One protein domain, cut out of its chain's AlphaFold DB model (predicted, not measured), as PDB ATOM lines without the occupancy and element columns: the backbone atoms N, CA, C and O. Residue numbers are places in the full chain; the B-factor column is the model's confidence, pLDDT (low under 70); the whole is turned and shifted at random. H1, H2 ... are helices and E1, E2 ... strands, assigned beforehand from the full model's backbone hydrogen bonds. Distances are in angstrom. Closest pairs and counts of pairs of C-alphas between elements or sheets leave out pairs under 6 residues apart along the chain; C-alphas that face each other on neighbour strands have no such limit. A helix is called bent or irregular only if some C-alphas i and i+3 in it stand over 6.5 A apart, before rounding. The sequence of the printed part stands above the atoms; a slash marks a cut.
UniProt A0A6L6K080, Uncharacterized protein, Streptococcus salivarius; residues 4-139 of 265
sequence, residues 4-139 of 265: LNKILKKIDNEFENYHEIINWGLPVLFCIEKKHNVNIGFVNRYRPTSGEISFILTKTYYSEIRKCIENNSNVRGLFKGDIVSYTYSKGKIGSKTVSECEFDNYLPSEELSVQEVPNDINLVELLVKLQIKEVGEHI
ATOM      1  N   LEU A   4      47.637  34.734   9.056       91.00
ATOM      2  CA  LEU A   4      47.523  35.654  10.186       91.00
ATOM      3  C   LEU A   4      48.664  36.681  10.207       91.00
ATOM      4  O   LEU A   4      48.408  37.870  10.350       91.00
ATOM      5  N   ASN A   5      49.898  36.256   9.930       90.88
ATOM      6  CA  ASN A   5      51.039  37.166   9.790       90.88
ATOM      7  C   ASN A   5      50.818  38.198   8.656       90.88
ATOM      8  O   ASN A   5      51.067  39.388   8.827       90.88
ATOM      9  N   LYS A   6      50.242  37.786   7.511       89.88
ATOM     10  CA  LYS A   6      49.835  38.729   6.444       89.88
ATOM     11  C   LYS A   6      48.797  39.744   6.922       89.88
ATOM     12  O   LYS A   6      48.861  40.895   6.505       89.88
ATOM     13  N   ILE A   7      47.838  39.326   7.745       91.00
ATOM     14  CA  ILE A   7      46.810  40.217   8.296       91.00
ATOM     15  C   ILE A   7      47.433  41.192   9.297       91.00
ATOM     16  O   ILE A   7      47.197  42.389   9.177       91.00
ATOM     17  N   LEU A   8      48.285  40.714  10.207       93.00
ATOM     18  CA  LEU A   8      49.007  41.550  11.169       93.00
ATOM     19  C   LEU A   8      49.832  42.625  10.450       93.00
ATOM     20  O   LEU A   8      49.640  43.806  10.715       93.00
ATOM     21  N   LYS A   9      50.614  42.252   9.431       92.19
ATOM     22  CA  LYS A   9      51.376  43.208   8.604       92.19
ATOM     23  C   LYS A   9      50.517  44.221   7.835       92.19
ATOM     24  O   LYS A   9      51.013  45.290   7.498       92.19
ATOM     25  N   LYS A  10      49.256  43.897   7.520       91.12
ATOM     26  CA  LYS A  10      48.308  44.855   6.917       91.12
ATOM     27  C   LYS A  10      47.725  45.826   7.940       91.12
ATOM     28  O   LYS A  10      47.367  46.935   7.564       91.12
ATOM     29  N   ILE A  11      47.571  45.385   9.186       89.75
ATOM     30  CA  ILE A  11      47.091  46.215  10.294       89.75
ATOM     31  C   ILE A  11      48.163  47.223  10.679       89.75
ATOM     32  O   ILE A  11      47.871  48.407  10.808       89.75
ATOM     33  N   ASP A  12      49.391  46.747  10.843       89.56
ATOM     34  CA  ASP A  12      50.541  47.579  11.148       89.56
ATOM     35  C   ASP A  12      51.803  46.914  10.588       89.56
ATOM     36  O   ASP A  12      52.081  45.741  10.855       89.56
ATOM     37  N   ASN A  13      52.564  47.641   9.773       91.88
ATOM     38  CA  ASN A  13      53.758  47.096   9.134       91.88
ATOM     39  C   ASN A  13      54.930  46.923  10.117       91.88
ATOM     40  O   ASN A  13      55.847  46.151   9.810       91.88
ATOM     41  N   GLU A  14      54.867  47.565  11.287       93.44
ATOM     42  CA  GLU A  14      55.839  47.444  12.379       93.44
ATOM     43  C   GLU A  14      55.738  46.114  13.137       93.44
ATOM     44  O   GLU A  14      56.634  45.778  13.902       93.44
ATOM     45  N   PHE A  15      54.664  45.343  12.945       94.31
ATOM     46  CA  PHE A  15      54.531  44.029  13.571       94.31
ATOM     47  C   PHE A  15      55.583  43.051  13.046       94.31
ATOM     48  O   PHE A  15      55.606  42.770  11.853       94.31
ATOM     49  N   GLU A  16      56.419  42.471  13.893       93.12
ATOM     50  CA  GLU A  16      57.532  41.610  13.486       93.12
ATOM     51  C   GLU A  16      57.708  40.401  14.407       93.12
ATOM     52  O   GLU A  16      56.989  40.257  15.387       93.12
ATOM     53  N   ASN A  17      58.629  39.490  14.066       91.88
ATOM     54  CA  ASN A  17      58.968  38.336  14.911       91.88
ATOM     55  C   ASN A  17      57.743  37.497  15.333       91.88
ATOM     56  O   ASN A  17      57.548  37.147  16.489       91.88
ATOM     57  N   TYR A  18      56.886  37.193  14.356       94.31
ATOM     58  CA  TYR A  18      55.685  36.389  14.562       94.31
ATOM     59  C   TYR A  18      56.027  34.916  14.824       94.31
ATOM     60  O   TYR A  18      56.636  34.258  13.970       94.31
ATOM     61  N   HIS A  19      55.538  34.382  15.941       93.94
ATOM     62  CA  HIS A  19      55.642  32.969  16.298       93.94
ATOM     63  C   HIS A  19      54.274  32.401  16.668       93.94
ATOM     64  O   HIS A  19      53.487  33.020  17.379       93.94
ATOM     65  N   GLU A  20      53.988  31.197  16.189       95.12
ATOM     66  CA  GLU A  20      52.786  30.459  16.573       95.12
ATOM     67  C   GLU A  20      53.082  29.651  17.830       95.12
ATOM     68  O   GLU A  20      54.192  29.141  17.980       95.12
ATOM     69  N   ILE A  21      52.097  29.548  18.718       95.06
ATOM     70  CA  ILE A  21      52.200  28.830  19.993       95.06
ATOM     71  C   ILE A  21      51.219  27.656  20.026       95.06
ATOM     72  O   ILE A  21      51.597  26.565  20.437       95.06
ATOM     73  N   ILE A  22      49.991  27.855  19.538       92.75
ATOM     74  CA  ILE A  22      49.008  26.790  19.291       92.75
ATOM     75  C   ILE A  22      48.511  26.941  17.854       92.75
ATOM     76  O   ILE A  22      48.075  28.033  17.474       92.75
ATOM     77  N   ASN A  23      48.568  25.874  17.058       89.88
ATOM     78  CA  ASN A  23      48.093  25.843  15.674       89.88
ATOM     79  C   ASN A  23      47.358  24.526  15.368       89.88
ATOM     80  O   ASN A  23      47.898  23.449  15.614       89.88
ATOM     81  N   TRP A  24      46.148  24.647  14.811       83.31
ATOM     82  CA  TRP A  24      45.277  23.546  14.364       83.31
ATOM     83  C   TRP A  24      44.919  23.696  12.874       83.31
ATOM     84  O   TRP A  24      43.752  23.812  12.505       83.31
ATOM     85  N   GLY A  25      45.917  23.862  12.007       76.44
ATOM     86  CA  GLY A  25      45.744  24.339  10.626       76.44
ATOM     87  C   GLY A  25      45.512  25.857  10.475       76.44
ATOM     88  O   GLY A  25      45.657  26.405   9.377       76.44
ATOM     89  N   LEU A  26      45.226  26.566  11.570       79.56
ATOM     90  CA  LEU A  26      45.329  28.020  11.706       79.56
ATOM     91  C   LEU A  26      45.911  28.347  13.097       79.56
ATOM     92  O   LEU A  26      45.538  27.695  14.073       79.56
ATOM     93  N   PRO A  27      46.780  29.368  13.223       83.94
ATOM     94  CA  PRO A  27      47.212  29.881  14.520       83.94
ATOM     95  C   PRO A  27      46.025  30.263  15.409       83.94
ATOM     96  O   PRO A  27      45.229  31.131  15.058       83.94
ATOM     97  N   VAL A  28      45.957  29.630  16.574       91.44
ATOM     98  CA  VAL A  28      44.981  29.886  17.639       91.44
ATOM     99  C   VAL A  28      45.581  30.808  18.685       91.44
ATOM    100  O   VAL A  28      44.976  31.812  19.046       91.44
ATOM    101  N   LEU A  29      46.802  30.497  19.118       96.12
ATOM    102  CA  LEU A  29      47.592  31.297  20.045       96.12
ATOM    103  C   LEU A  29      48.931  31.614  19.382       96.12
ATOM    104  O   LEU A  29      49.559  30.733  18.792       96.12
ATOM    105  N   PHE A  30      49.370  32.861  19.455       96.88
ATOM    106  CA  PHE A  30      50.587  33.329  18.798       96.88
ATOM    107  C   PHE A  30      51.199  34.487  19.579       96.88
ATOM    108  O   PHE A  30      50.504  35.155  20.337       96.88
ATOM    109  N   CYS A  31      52.482  34.761  19.372       97.00
ATOM    110  CA  CYS A  31      53.102  35.996  19.825       97.00
ATOM    111  C   CYS A  31      53.692  36.783  18.660       97.00
ATOM    112  O   CYS A  31      53.974  36.247  17.582       97.00
ATOM    113  N   ILE A  32      53.799  38.092  18.863       96.12
ATOM    114  CA  ILE A  32      54.328  39.022  17.876       96.12
ATOM    115  C   ILE A  32      54.922  40.246  18.563       96.12
ATOM    116  O   ILE A  32      54.415  40.707  19.586       96.12
ATOM    117  N   GLU A  33      55.977  40.803  17.989       95.00
ATOM    118  CA  GLU A  33      56.592  42.032  18.471       95.00
ATOM    119  C   GLU A  33      56.008  43.251  17.752       95.00
ATOM    120  O   GLU A  33      55.689  43.209  16.563       95.00
ATOM    121  N   LYS A  34      55.875  44.360  18.481       91.31
ATOM    122  CA  LYS A  34      55.586  45.688  17.935       91.31
ATOM    123  C   LYS A  34      56.386  46.731  18.699       91.31
ATOM    124  O   LYS A  34      56.179  46.892  19.903       91.31
ATOM    125  N   LYS A  35      57.261  47.469  18.009       85.56
ATOM    126  CA  LYS A  35      58.142  48.482  18.625       85.56
ATOM    127  C   LYS A  35      58.865  47.934  19.869       85.56
ATOM    128  O   LYS A  35      58.745  48.521  20.942       85.56
ATOM    129  N   HIS A  36      59.508  46.772  19.749       79.44
ATOM    130  CA  HIS A  36      60.186  46.074  20.857       79.44
ATOM    131  C   HIS A  36      59.283  45.658  22.038       79.44
ATOM    132  O   HIS A  36      59.775  45.299  23.100       79.44
ATOM    133  N   ASN A  37      57.954  45.703  21.890       89.25
ATOM    134  CA  ASN A  37      57.029  45.134  22.867       89.25
ATOM    135  C   ASN A  37      56.505  43.800  22.352       89.25
ATOM    136  O   ASN A  37      55.947  43.737  21.253       89.25
ATOM    137  N   VAL A  38      56.610  42.762  23.173       94.88
ATOM    138  CA  VAL A  38      55.992  41.467  22.897       94.88
ATOM    139  C   VAL A  38      54.501  41.555  23.177       94.88
ATOM    140  O   VAL A  38      54.057  42.100  24.188       94.88
ATOM    141  N   ASN A  39      53.715  41.009  22.262       96.62
ATOM    142  CA  ASN A  39      52.282  40.863  22.409       96.62
ATOM    143  C   ASN A  39      51.918  39.391  22.264       96.62
ATOM    144  O   ASN A  39      52.435  38.704  21.382       96.62
ATOM    145  N   ILE A  40      51.002  38.927  23.107       97.88
ATOM    146  CA  ILE A  40      50.338  37.640  22.952       97.88
ATOM    147  C   ILE A  40      49.012  37.878  22.246       97.88
ATOM    148  O   ILE A  40      48.302  38.848  22.524       97.88
ATOM    149  N   GLY A  41      48.695  36.996  21.311       97.44
ATOM    150  CA  GLY A  41      47.479  37.046  20.537       97.44
ATOM    151  C   GLY A  41      46.712  35.744  20.560       97.44
ATOM    152  O   GLY A  41      47.297  34.663  20.536       97.44
ATOM    153  N   PHE A  42      45.388  35.866  20.584       97.19
ATOM    154  CA  PHE A  42      44.463  34.738  20.530       97.19
ATOM    155  C   PHE A  42      43.400  34.981  19.464       97.19
ATOM    156  O   PHE A  42      42.736  36.020  19.469       97.19
ATOM    157  N   VAL A  43      43.246  34.031  18.544       94.50
ATOM    158  CA  VAL A  43      42.200  34.048  17.518       94.50
ATOM    159  C   VAL A  43      40.913  33.520  18.137       94.50
ATOM    160  O   VAL A  43      40.756  32.325  18.353       94.50
ATOM    161  N   ASN A  44      39.976  34.423  18.417       89.12
ATOM    162  CA  ASN A  44      38.714  34.086  19.072       89.12
ATOM    163  C   ASN A  44      37.572  33.790  18.083       89.12
ATOM    164  O   ASN A  44      36.549  33.236  18.487       89.12
ATOM    165  N   ARG A  45      37.725  34.151  16.800       87.44
ATOM    166  CA  ARG A  45      36.764  33.822  15.735       87.44
ATOM    167  C   ARG A  45      37.469  33.641  14.394       87.44
ATOM    168  O   ARG A  45      38.183  34.537  13.946       87.44
ATOM    169  N   TYR A  46      37.177  32.541  13.706       86.25
ATOM    170  CA  TYR A  46      37.637  32.289  12.341       86.25
ATOM    171  C   TYR A  46      36.495  31.758  11.471       86.25
ATOM    172  O   TYR A  46      35.903  30.723  11.767       86.25
ATOM    173  N   ARG A  47      36.167  32.491  10.402       85.56
ATOM    174  CA  ARG A  47      35.127  32.134   9.429       85.56
ATOM    175  C   ARG A  47      35.679  32.355   8.015       85.56
ATOM    176  O   ARG A  47      35.510  33.434   7.438       85.56
ATOM    177  N   PRO A  48      36.378  31.364   7.438       77.19
ATOM    178  CA  PRO A  48      37.068  31.531   6.159       77.19
ATOM    179  C   PRO A  48      36.106  31.835   5.004       77.19
ATOM    180  O   PRO A  48      36.437  32.626   4.125       77.19
ATOM    181  N   THR A  49      34.888  31.291   5.041       78.81
ATOM    182  CA  THR A  49      33.867  31.483   4.000       78.81
ATOM    183  C   THR A  49      33.296  32.900   3.959       78.81
ATOM    184  O   THR A  49      33.021  33.425   2.880       78.81
ATOM    185  N   SER A  50      33.174  33.569   5.110       81.06
ATOM    186  CA  SER A  50      32.863  35.003   5.164       81.06
ATOM    187  C   SER A  50      34.109  35.882   5.007       81.06
ATOM    188  O   SER A  50      33.978  37.096   4.839       81.06
ATOM    189  N   GLY A  51      35.306  35.285   4.985       82.31
ATOM    190  CA  GLY A  51      36.583  35.991   4.943       82.31
ATOM    191  C   GLY A  51      36.853  36.773   6.227       82.31
ATOM    192  O   GLY A  51      37.415  37.870   6.155       82.31
ATOM    193  N   GLU A  52      36.402  36.243   7.367       88.69
ATOM    194  CA  GLU A  52      36.437  36.910   8.667       88.69
ATOM    195  C   GLU A  52      37.400  36.235   9.638       88.69
ATOM    196  O   GLU A  52      37.339  35.029   9.877       88.69
ATOM    197  N   ILE A  53      38.252  37.049  10.254       91.38
ATOM    198  CA  ILE A  53      39.103  36.655  11.374       91.38
ATOM    199  C   ILE A  53      38.966  37.720  12.451       91.38
ATOM    200  O   ILE A  53      39.053  38.912  12.163       91.38
ATOM    201  N   SER A  54      38.746  37.301  13.691       92.31
ATOM    202  CA  SER A  54      38.872  38.171  14.857       92.31
ATOM    203  C   SER A  54      39.901  37.591  15.805       92.31
ATOM    204  O   SER A  54      39.998  36.373  15.968       92.31
ATOM    205  N   PHE A  55      40.687  38.477  16.395       95.75
ATOM    206  CA  PHE A  55      41.674  38.109  17.390       95.75
ATOM    207  C   PHE A  55      41.848  39.238  18.393       95.75
ATOM    208  O   PHE A  55      41.498  40.389  18.129       95.75
ATOM    209  N   ILE A  56      42.393  38.904  19.551       97.06
ATOM    210  CA  ILE A  56      42.833  39.876  20.545       97.06
ATOM    211  C   ILE A  56      44.351  39.931  20.586       97.06
ATOM    212  O   ILE A  56      45.002  38.931  20.295       97.06
ATOM    213  N   LEU A  57      44.891  41.088  20.954       97.19
ATOM    214  CA  LEU A  57      46.282  41.274  21.342       97.19
ATOM    215  C   LEU A  57      46.332  41.920  22.719       97.19
ATOM    216  O   LEU A  57      45.548  42.822  23.018       97.19
ATOM    217  N   THR A  58      47.298  41.499  23.520       96.44
ATOM    218  CA  THR A  58      47.710  42.249  24.700       96.44
ATOM    219  C   THR A  58      49.213  42.171  24.887       96.44
ATOM    220  O   THR A  58      49.867  41.262  24.371       96.44
ATOM    221  N   LYS A  59      49.761  43.138  25.616       96.06
ATOM    222  CA  LYS A  59      51.186  43.201  25.915       96.06
ATOM    223  C   LYS A  59      51.564  42.092  26.902       96.06
ATOM    224  O   LYS A  59      50.853  41.842  27.867       96.06
ATOM    225  N   THR A  60      52.709  41.459  26.676       95.25
ATOM    226  CA  THR A  60      53.299  40.456  27.577       95.25
ATOM    227  C   THR A  60      54.828  40.471  27.437       95.25
ATOM    228  O   THR A  60      55.393  41.439  26.926       95.25
ATOM    229  N   TYR A  61      55.493  39.405  27.881       94.56
ATOM    230  CA  TYR A  61      56.931  39.181  27.786       94.56
ATOM    231  C   TYR A  61      57.218  37.751  27.331       94.56
ATOM    232  O   TYR A  61      56.480  36.826  27.685       94.56
ATOM    233  N   TYR A  62      58.333  37.536  26.626       94.69
ATOM    234  CA  TYR A  62      58.755  36.182  26.247       94.69
ATOM    235  C   TYR A  62      58.900  35.252  27.455       94.69
ATOM    236  O   TYR A  62      58.487  34.094  27.389       94.69
ATOM    237  N   SER A  63      59.376  35.781  28.584       93.44
ATOM    238  CA  SER A  63      59.522  35.021  29.827       93.44
ATOM    239  C   SER A  63      58.194  34.566  30.437       93.44
ATOM    240  O   SER A  63      58.130  33.474  31.004       93.44
ATOM    241  N   GLU A  64      57.119  35.353  30.317       95.50
ATOM    242  CA  GLU A  64      55.782  34.941  30.767       95.50
ATOM    243  C   GLU A  64      55.216  33.845  29.864       95.50
ATOM    244  O   GLU A  64      54.704  32.843  30.366       95.50
ATOM    245  N   ILE A  65      55.370  33.994  28.544       96.31
ATOM    246  CA  ILE A  65      54.940  32.989  27.565       96.31
ATOM    247  C   ILE A  65      55.681  31.671  27.803       96.31
ATOM    248  O   ILE A  65      55.044  30.625  27.921       96.31
ATOM    249  N   ARG A  66      57.017  31.712  27.924       94.69
ATOM    250  CA  ARG A  66      57.835  30.514  28.143       94.69
ATOM    251  C   ARG A  66      57.432  29.803  29.431       94.69
ATOM    252  O   ARG A  66      57.131  28.617  29.384       94.69
ATOM    253  N   LYS A  67      57.322  30.532  30.550       93.38
ATOM    254  CA  LYS A  67      56.879  29.963  31.834       93.38
ATOM    255  C   LYS A  67      55.483  29.352  31.750       93.38
ATOM    256  O   LYS A  67      55.241  28.322  32.369       93.38
ATOM    257  N   CYS A  68      54.564  29.975  31.013       95.19
ATOM    258  CA  CYS A  68      53.225  29.425  30.810       95.19
ATOM    259  C   CYS A  68      53.282  28.079  30.082       95.19
ATOM    260  O   CYS A  68      52.604  27.141  30.498       95.19
ATOM    261  N   ILE A  69      54.107  27.976  29.036       93.00
ATOM    262  CA  ILE A  69      54.312  26.730  28.293       93.00
ATOM    263  C   ILE A  69      54.988  25.687  29.187       93.00
ATOM    264  O   ILE A  69      54.446  24.600  29.337       93.00
ATOM    265  N   GLU A  70      56.130  26.006  29.800       90.12
ATOM    266  CA  GLU A  70      56.936  25.085  30.621       90.12
ATOM    267  C   GLU A  70      56.149  24.512  31.805       90.12
ATOM    268  O   GLU A  70      56.220  23.315  32.073       90.12
ATOM    269  N   ASN A  71      55.360  25.349  32.484       91.19
ATOM    270  CA  ASN A  71      54.544  24.931  33.626       91.19
ATOM    271  C   ASN A  71      53.192  24.332  33.219       91.19
ATOM    272  O   ASN A  71      52.381  24.044  34.097       91.19
ATOM    273  N   ASN A  72      52.916  24.227  31.915       89.94
ATOM    274  CA  ASN A  72      51.615  23.843  31.373       89.94
ATOM    275  C   ASN A  72      50.448  24.608  32.029       89.94
ATOM    276  O   ASN A  72      49.416  24.054  32.395       89.94
ATOM    277  N   SER A  73      50.652  25.904  32.260       92.38
ATOM    278  CA  SER A  73      49.640  26.762  32.864       92.38
ATOM    279  C   SER A  73      48.586  27.160  31.838       92.38
ATOM    280  O   SER A  73      48.835  27.183  30.630       92.38
ATOM    281  N   ASN A  74      47.405  27.523  32.333       93.56
ATOM    282  CA  ASN A  74      46.335  28.021  31.489       93.56
ATOM    283  C   ASN A  74      46.749  29.325  30.766       93.56
ATOM    284  O   ASN A  74      47.236  30.277  31.385       93.56
ATOM    285  N   VAL A  75      46.488  29.389  29.456       95.25
ATOM    286  CA  VAL A  75      46.950  30.489  28.590       95.25
ATOM    287  C   VAL A  75      46.156  31.781  28.766       95.25
ATOM    288  O   VAL A  75      46.638  32.851  28.402       95.25
ATOM    289  N   ARG A  76      44.954  31.726  29.351       94.94
ATOM    290  CA  ARG A  76      44.156  32.912  29.703       94.94
ATOM    291  C   ARG A  76      44.920  33.824  30.651       94.94
ATOM    292  O   ARG A  76      44.813  35.040  30.534       94.94
ATOM    293  N   GLY A  77      45.741  33.244  31.528       93.56
ATOM    294  CA  GLY A  77      46.617  33.981  32.434       93.56
ATOM    295  C   GLY A  77      47.650  34.866  31.730       93.56
ATOM    296  O   GLY A  77      48.183  35.767  32.368       93.56
ATOM    297  N   LEU A  78      47.918  34.664  30.434       95.88
ATOM    298  CA  LEU A  78      48.788  35.540  29.640       95.88
ATOM    299  C   LEU A  78      48.101  36.849  29.232       95.88
ATOM    300  O   LEU A  78      48.780  37.802  28.859       95.88
ATOM    301  N   PHE A  79      46.768  36.910  29.294       95.12
ATOM    302  CA  PHE A  79      46.013  38.061  28.824       95.12
ATOM    303  C   PHE A  79      45.698  39.035  29.962       95.12
ATOM    304  O   PHE A  79      44.612  39.002  30.541       95.12
ATOM    305  N   LYS A  80      46.664  39.898  30.299       89.44
ATOM    306  CA  LYS A  80      46.562  40.872  31.399       89.44
ATOM    307  C   LYS A  80      46.595  42.312  30.885       89.44
ATOM    308  O   LYS A  80      47.338  42.624  29.963       89.44
ATOM    309  N   GLY A  81      45.885  43.211  31.566       88.69
ATOM    310  CA  GLY A  81      45.911  44.645  31.267       88.69
ATOM    311  C   GLY A  81      45.092  45.008  30.028       88.69
ATOM    312  O   GLY A  81      44.002  44.476  29.827       88.69
ATOM    313  N   ASP A  82      45.605  45.931  29.213       93.00
ATOM    314  CA  ASP A  82      44.886  46.448  28.049       93.00
ATOM    315  C   ASP A  82      44.782  45.392  26.943       93.00
ATOM    316  O   ASP A  82      45.781  44.971  26.350       93.00
ATOM    317  N   ILE A  83      43.552  44.984  26.630       95.69
ATOM    318  CA  ILE A  83      43.254  44.053  25.541       95.69
ATOM    319  C   ILE A  83      42.688  44.836  24.360       95.69
ATOM    320  O   ILE A  83      41.691  45.549  24.481       95.69
ATOM    321  N   VAL A  84      43.291  44.662  23.186       96.50
ATOM    322  CA  VAL A  84      42.795  45.234  21.931       96.50
ATOM    323  C   VAL A  84      42.256  44.116  21.053       96.50
ATOM    324  O   VAL A  84      42.972  43.179  20.711       96.50
ATOM    325  N   SER A  85      40.989  44.221  20.663       96.00
ATOM    326  CA  SER A  85      40.373  43.334  19.684       96.00
ATOM    327  C   SER A  85      40.561  43.887  18.279       96.00
ATOM    328  O   SER A  85      40.340  45.073  18.032       96.00
ATOM    329  N   TYR A  86      40.928  43.005  17.358       95.38
ATOM    330  CA  TYR A  86      41.039  43.256  15.934       95.38
ATOM    331  C   TYR A  86      40.044  42.391  15.173       95.38
ATOM    332  O   TYR A  86      39.808  41.228  15.498       95.38
ATOM    333  N   THR A  87      39.495  42.968  14.112       93.75
ATOM    334  CA  THR A  87      38.630  42.288  13.153       93.75
ATOM    335  C   THR A  87      39.177  42.519  11.755       93.75
ATOM    336  O   THR A  87      39.520  43.640  11.379       93.75
ATOM    337  N   TYR A  88      39.265  41.447  10.982       91.12
ATOM    338  CA  TYR A  88      39.573  41.469   9.564       91.12
ATOM    339  C   TYR A  88      38.400  40.834   8.829       91.12
ATOM    340  O   TYR A  88      38.121  39.660   9.043       91.12
ATOM    341  N   SER A  89      37.712  41.591   7.975       91.44
ATOM    342  CA  SER A  89      36.582  41.100   7.177       91.44
ATOM    343  C   SER A  89      36.748  41.548   5.732       91.44
ATOM    344  O   SER A  89      36.693  42.742   5.430       91.44
ATOM    345  N   LYS A  90      37.015  40.594   4.831       87.69
ATOM    346  CA  LYS A  90      37.174  40.834   3.379       87.69
ATOM    347  C   LYS A  90      38.104  42.015   3.042       87.69
ATOM    348  O   LYS A  90      37.823  42.810   2.149       87.69
ATOM    349  N   GLY A  91      39.212  42.149   3.774       85.06
ATOM    350  CA  GLY A  91      40.196  43.221   3.572       85.06
ATOM    351  C   GLY A  91      39.962  44.492   4.390       85.06
ATOM    352  O   GLY A  91      40.856  45.332   4.435       85.06
ATOM    353  N   LYS A  92      38.815  44.630   5.062       91.19
ATOM    354  CA  LYS A  92      38.551  45.726   6.001       91.19
ATOM    355  C   LYS A  92      39.081  45.369   7.381       91.19
ATOM    356  O   LYS A  92      38.879  44.248   7.842       91.19
ATOM    357  N   ILE A  93      39.731  46.334   8.020       93.88
ATOM    358  CA  ILE A  93      40.321  46.204   9.350       93.88
ATOM    359  C   ILE A  93      39.541  47.096  10.310       93.88
ATOM    360  O   ILE A  93      39.319  48.270  10.020       93.88
ATOM    361  N   GLY A  94      39.146  46.538  11.447       92.94
ATOM    362  CA  GLY A  94      38.614  47.282  12.583       92.94
ATOM    363  C   GLY A  94      39.355  46.899  13.853       92.94
ATOM    364  O   GLY A  94      39.789  45.755  13.994       92.94
ATOM    365  N   SER A  95      39.482  47.837  14.785       95.50
ATOM    366  CA  SER A  95      40.030  47.573  16.110       95.50
ATOM    367  C   SER A  95      39.255  48.319  17.187       95.50
ATOM    368  O   SER A  95      38.660  49.369  16.929       95.50
ATOM    369  N   LYS A  96      39.245  47.766  18.399       95.38
ATOM    370  CA  LYS A  96      38.740  48.440  19.595       95.38
ATOM    371  C   LYS A  96      39.456  47.938  20.840       95.38
ATOM    372  O   LYS A  96      39.784  46.756  20.927       95.38
ATOM    373  N   THR A  97      39.647  48.816  21.815       96.25
ATOM    374  CA  THR A  97      39.987  48.390  23.175       96.25
ATOM    375  C   THR A  97      38.782  47.670  23.773       96.25
ATOM    376  O   THR A  97      37.646  48.123  23.623       96.25
ATOM    377  N   VAL A  98      39.024  46.526  24.401       93.06
ATOM    378  CA  VAL A  98      37.999  45.744  25.090       93.06
ATOM    379  C   VAL A  98      37.885  46.276  26.514       93.06
ATOM    380  O   VAL A  98      38.896  46.476  27.181       93.06
ATOM    381  N   SER A  99      36.667  46.531  26.988       90.88
ATOM    382  CA  SER A  99      36.443  46.877  28.392       90.88
ATOM    383  C   SER A  99      36.568  45.640  29.278       90.88
ATOM    384  O   SER A  99      36.160  44.555  28.870       90.88
ATOM    385  N   GLU A 100      37.050  45.801  30.511       90.00
ATOM    386  CA  GLU A 100      37.241  44.687  31.457       90.00
ATOM    387  C   GLU A 100      35.975  43.837  31.653       90.00
ATOM    388  O   GLU A 100      36.041  42.611  31.665       90.00
ATOM    389  N   CYS A 101      34.797  44.468  31.696       89.50
ATOM    390  CA  CYS A 101      33.511  43.770  31.806       89.50
ATOM    391  C   CYS A 101      33.156  42.891  30.592       89.50
ATOM    392  O   CYS A 101      32.248  42.068  30.678       89.50
ATOM    393  N   GLU A 102      33.843  43.059  29.461       89.06
ATOM    394  CA  GLU A 102      33.662  42.257  28.252       89.06
ATOM    395  C   GLU A 102      34.772  41.213  28.063       89.06
ATOM    396  O   GLU A 102      34.680  40.435  27.115       89.06
ATOM    397  N   PHE A 103      35.805  41.162  28.914       90.00
ATOM    398  CA  PHE A 103      36.973  40.287  28.721       90.00
ATOM    399  C   PHE A 103      36.594  38.826  28.510       90.00
ATOM    400  O   PHE A 103      37.090  38.186  27.578       90.00
ATOM    401  N   ASP A 104      35.639  38.328  29.295       89.12
ATOM    402  CA  ASP A 104      35.143  36.962  29.169       89.12
ATOM    403  C   ASP A 104      34.684  36.636  27.756       89.12
ATOM    404  O   ASP A 104      34.852  35.503  27.330       89.12
ATOM    405  N   ASN A 105      34.177  37.599  26.982       88.31
ATOM    406  CA  ASN A 105      33.697  37.392  25.613       88.31
ATOM    407  C   ASN A 105      34.811  37.167  24.580       88.31
ATOM    408  O   ASN A 105      34.517  36.687  23.486       88.31
ATOM    409  N   TYR A 106      36.064  37.481  24.907       91.88
ATOM    410  CA  TYR A 106      37.186  37.411  23.964       91.88
ATOM    411  C   TYR A 106      38.267  36.429  24.383       91.88
ATOM    412  O   TYR A 106      38.926  35.847  23.522       91.88
ATOM    413  N   LEU A 107      38.465  36.288  25.688       93.50
ATOM    414  CA  LEU A 107      39.537  35.494  26.251       93.50
ATOM    415  C   LEU A 107      39.376  33.993  25.944       93.50
ATOM    416  O   LEU A 107      38.245  33.508  25.806       93.50
ATOM    417  N   PRO A 108      40.496  33.252  25.869       92.75
ATOM    418  CA  PRO A 108      40.470  31.802  25.741       92.75
ATOM    419  C   PRO A 108      39.790  31.140  26.947       92.75
ATOM    420  O   PRO A 108      39.644  31.739  28.022       92.75
ATOM    421  N   SER A 109      39.387  29.881  26.750       89.69
ATOM    422  CA  SER A 109      38.843  29.026  27.810       89.69
ATOM    423  C   SER A 109      39.824  28.870  28.981       89.69
ATOM    424  O   SER A 109      41.044  28.860  28.797       89.69
ATOM    425  N   GLU A 110      39.285  28.692  30.189       89.81
ATOM    426  CA  GLU A 110      40.052  28.358  31.401       89.81
ATOM    427  C   GLU A 110      40.670  26.949  31.359       89.81
ATOM    428  O   GLU A 110      41.543  26.625  32.159       89.81
ATOM    429  N   GLU A 111      40.303  26.143  30.366       88.62
ATOM    430  CA  GLU A 111      40.855  24.802  30.144       88.62
ATOM    431  C   GLU A 111      41.957  24.778  29.073       88.62
ATOM    432  O   GLU A 111      42.590  23.749  28.868       88.62
ATOM    433  N   LEU A 112      42.200  25.888  28.362       89.56
ATOM    434  CA  LEU A 112      43.198  25.908  27.291       89.56
ATOM    435  C   LEU A 112      44.618  26.013  27.870       89.56
ATOM    436  O   LEU A 112      45.019  27.059  28.387       89.56
ATOM    437  N   SER A 113      45.394  24.946  27.721       90.44
ATOM    438  CA  SER A 113      46.833  24.887  27.995       90.44
ATOM    439  C   SER A 113      47.586  24.472  26.721       90.44
ATOM    440  O   SER A 113      46.993  23.942  25.780       90.44
ATOM    441  N   VAL A 114      48.885  24.775  26.630       87.56
ATOM    442  CA  VAL A 114      49.654  24.533  25.390       87.56
ATOM    443  C   VAL A 114      50.009  23.056  25.213       87.56
ATOM    444  O   VAL A 114      50.045  22.589  24.077       87.56
ATOM    445  N   GLN A 115      50.282  22.327  26.303       84.81
ATOM    446  CA  GLN A 115      50.738  20.934  26.214       84.81
ATOM    447  C   GLN A 115      49.585  19.920  26.158       84.81
ATOM    448  O   GLN A 115      49.809  18.786  25.750       84.81
ATOM    449  N   GLU A 116      48.363  20.299  26.548       81.44
ATOM    450  CA  GLU A 116      47.215  19.372  26.602       81.44
ATOM    451  C   GLU A 116      46.351  19.396  25.337       81.44
ATOM    452  O   GLU A 116      45.347  18.688  25.261       81.44
ATOM    453  N   VAL A 117      46.728  20.188  24.329       78.75
ATOM    454  CA  VAL A 117      46.010  20.262  23.054       78.75
ATOM    455  C   VAL A 117      46.837  19.670  21.914       78.75
ATOM    456  O   VAL A 117      48.062  19.811  21.907       78.75
ATOM    457  N   PRO A 118      46.189  19.059  20.903       79.38
ATOM    458  CA  PRO A 118      46.854  18.762  19.638       79.38
ATOM    459  C   PRO A 118      47.519  20.032  19.104       79.38
ATOM    460  O   PRO A 118      46.944  21.109  19.226       79.38
ATOM    461  N   ASN A 119      48.723  19.958  18.545       84.06
ATOM    462  CA  ASN A 119      49.415  21.161  18.088       84.06
ATOM    463  C   ASN A 119      50.328  20.844  16.902       84.06
ATOM    464  O   ASN A 119      51.196  19.982  17.004       84.06
ATOM    465  N   ASP A 120      50.180  21.581  15.800       85.19
ATOM    466  CA  ASP A 120      50.983  21.416  14.575       85.19
ATOM    467  C   ASP A 120      52.378  22.067  14.678       85.19
ATOM    468  O   ASP A 120      53.008  22.424  13.677       85.19
ATOM    469  N   ILE A 121      52.855  22.297  15.901       85.56
ATOM    470  CA  ILE A 121      54.082  23.036  16.191       85.56
ATOM    471  C   ILE A 121      55.024  22.142  16.982       85.56
ATOM    472  O   ILE A 121      54.635  21.507  17.959       85.56
ATOM    473  N   ASN A 122      56.302  22.155  16.604       86.50
ATOM    474  CA  ASN A 122      57.351  21.576  17.428       86.50
ATOM    475  C   ASN A 122      57.576  22.460  18.669       86.50
ATOM    476  O   ASN A 122      58.188  23.530  18.585       86.50
ATOM    477  N   LEU A 123      57.063  22.014  19.817       87.12
ATOM    478  CA  LEU A 123      57.103  22.778  21.065       87.12
ATOM    479  C   LEU A 123      58.533  23.033  21.560       87.12
ATOM    480  O   LEU A 123      58.821  24.115  22.070       87.12
ATOM    481  N   VAL A 124      59.442  22.074  21.366       84.31
ATOM    482  CA  VAL A 124      60.854  22.206  21.759       84.31
ATOM    483  C   VAL A 124      61.528  23.305  20.939       84.31
ATOM    484  O   VAL A 124      62.165  24.197  21.497       84.31
ATOM    485  N   GLU A 125      61.333  23.297  19.619       87.50
ATOM    486  CA  GLU A 125      61.870  24.332  18.732       87.50
ATOM    487  C   GLU A 125      61.310  25.722  19.078       87.50
ATOM    488  O   GLU A 125      62.042  26.714  19.069       87.50
ATOM    489  N   LEU A 126      60.018  25.803  19.416       89.50
ATOM    490  CA  LEU A 126      59.396  27.043  19.871       89.50
ATOM    491  C   LEU A 126      60.052  27.557  21.158       89.50
ATOM    492  O   LEU A 126      60.452  28.717  21.202       89.50
ATOM    493  N   LEU A 127      60.200  26.712  22.180       87.44
ATOM    494  CA  LEU A 127      60.809  27.096  23.458       87.44
ATOM    495  C   LEU A 127      62.237  27.627  23.277       87.44
ATOM    496  O   LEU A 127      62.581  28.659  23.855       87.44
ATOM    497  N   VAL A 128      63.038  26.992  22.414       83.75
ATOM    498  CA  VAL A 128      64.389  27.472  22.067       83.75
ATOM    499  C   VAL A 128      64.334  28.856  21.414       83.75
ATOM    500  O   VAL A 128      65.087  29.750  21.803       83.75
ATOM    501  N   LYS A 129      63.420  29.082  20.461       88.06
ATOM    502  CA  LYS A 129      63.259  30.399  19.815       88.06
ATOM    503  C   LYS A 129      62.871  31.487  20.814       88.06
ATOM    504  O   LYS A 129      63.464  32.564  20.792       88.06
ATOM    505  N   LEU A 130      61.916  31.204  21.702       88.19
ATOM    506  CA  LEU A 130      61.488  32.151  22.735       88.19
ATOM    507  C   LEU A 130      62.618  32.441  23.737       88.19
ATOM    508  O   LEU A 130      62.794  33.588  24.136       88.19
ATOM    509  N   GLN A 131      63.429  31.439  24.095       86.62
ATOM    510  CA  GLN A 131      64.609  31.621  24.948       86.62
ATOM    511  C   GLN A 131      65.647  32.547  24.307       86.62
ATOM    512  O   GLN A 131      66.145  33.448  24.978       86.62
ATOM    513  N   ILE A 132      65.972  32.343  23.026       84.19
ATOM    514  CA  ILE A 132      66.919  33.206  22.298       84.19
ATOM    515  C   ILE A 132      66.418  34.653  22.300       84.19
ATOM    516  O   ILE A 132      67.195  35.578  22.530       84.19
ATOM    517  N   LYS A 133      65.112  34.845  22.088       87.19
ATOM    518  CA  LYS A 133      64.484  36.166  22.106       87.19
ATOM    519  C   LYS A 133      64.518  36.830  23.478       87.19
ATOM    520  O   LYS A 133      64.898  37.990  23.559       87.19
ATOM    521  N   GLU A 134      64.214  36.098  24.546       82.06
ATOM    522  CA  GLU A 134      64.326  36.611  25.918       82.06
ATOM    523  C   GLU A 134      65.761  37.024  26.267       82.06
ATOM    524  O   GLU A 134      65.975  38.085  26.846       82.06
ATOM    525  N   VAL A 135      66.763  36.220  25.892       74.31
ATOM    526  CA  VAL A 135      68.170  36.595  26.111       74.31
ATOM    527  C   VAL A 135      68.522  37.852  25.309       74.31
ATOM    528  O   VAL A 135      69.191  38.735  25.837       74.31
ATOM    529  N   GLY A 136      68.020  37.978  24.076       66.25
ATOM    530  CA  GLY A 136      68.147  39.195  23.272       66.25
ATOM    531  C   GLY A 136      67.531  40.436  23.935       66.25
ATOM    532  O   GLY A 136      68.188  41.472  23.989       66.25
ATOM    533  N   GLU A 137      66.325  40.325  24.507       59.50
ATOM    534  CA  GLU A 137      65.686  41.415  25.272       59.50
ATOM    535  C   GLU A 137      66.541  41.854  26.471       59.50
ATOM    536  O   GLU A 137      66.667  43.047  26.751       59.50
ATOM    537  N   HIS A 138      67.161  40.898  27.171       52.78
ATOM    538  CA  HIS A 138      68.058  41.200  28.286       52.78
ATOM    539  C   HIS A 138      69.331  41.931  27.841       52.78
ATOM    540  O   HIS A 138      69.784  42.825  28.555       52.78
ATOM    541  N   ILE A 139      69.870  41.602  26.664       49.41
ATOM    542  CA  ILE A 139      71.070  42.245  26.109       49.41
ATOM    543  C   ILE A 139      70.774  43.685  25.647       49.41
ATOM    544  O   ILE A 139      71.586  44.579  25.883       49.41
TER     545      ILE A 139
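Overview. This is residues 4 to 139 of the 265 residues of an uncharacterized protein of Streptococcus salivarius (UniProt A0A6L6K080). One twisted sheet of six strands curls round the short helix H1, while H2 and H5, two helices running opposite ways, lie side by side over the part of the sheet made by E1 to E3. The small helix H4 lies off the sheet, and a long stretch without named elements, residues 106 to 122, leads from it to H5. The printed part has 136 residues, with five named helices and six named strands in the order H1 E1 E2 E3 E4 H2 H3 E5 E6 H4 H5. The sheet is antiparallel throughout, in the order E1 - E2 - E3 - E4 - E5 - E6, and the class is mixed, helices and strands. The whole is compact and rounded, with a radius of gyration of the C-alphas of 14.3 A and spans of 37 by 32 by 30 A.

Arrangement. H1, residues 4 to 11, is on the sheet, which curls round it; its closest C-alphas to E1, residues 15 to 23, are those of Lys 9 and Phe 15, 5.9 A apart. E1, E2, residues 27 to 34, E3, residues 37 to 47, and E4, residues 52 to 60, form a meander, each strand the antiparallel neighbour of the one before. Within hydrogen-bond range are N 19 and O 31 at 2.9 A, N 41 and O 30 at 2.8 A, and N 56 and O 42 at 2.9 A. H2, residues 62 to 70, is on the sheet at a height of 9.6 A, over E3 and along the strands. H3, residues 75 to 78, touches H2, closest at the C-alphas of Cys 68 and Val 75, 6.7 A apart, and only grazes the sheet. E5, residues 83 to 89, is antiparallel to E4, with N 86 and O 55 at 2.8 A, and forms a hairpin with E6, residues 92 to 97, with N 94 and O 87 at 2.9 A. H4, residues 100 to 105, is not on the sheet; it is irregular, with C-alphas 101 and 104 at 7.5 A. H5, residues 123 to 139, touches H2 with residues 127 to 134 alone, closest at the C-alphas of Tyr 62 and Glu 134, 5.6 A apart, at a shallow tilt of 29 degrees, opposite ways. Every O i to N i+4 pair is within hydrogen-bond range in H1, H2 and H5; H3 is too short for such a pair, and H4 has 0 of 2, against 2 of 3 O i to N i+3 pairs.

Along the chain. H1 begins at C-alpha 4, (47.523, 35.654, 10.186). E3, 28.8 A long, bends by 56 degrees at residue 44, and E4 is 25.6 A long. H5, 24.5 A long, ends at C-alpha 139, (71.070, 42.245, 26.109).

Size, cuts and confidence. The two C-alphas farthest apart, those of Thr 49 and Ile 139, are 44.6 A apart. The printed part has no cut; the link from H4 to H5 is long, and the other links are tight. The mean pLDDT of the printed part is 89.5, with residues 136 to 139 under 70.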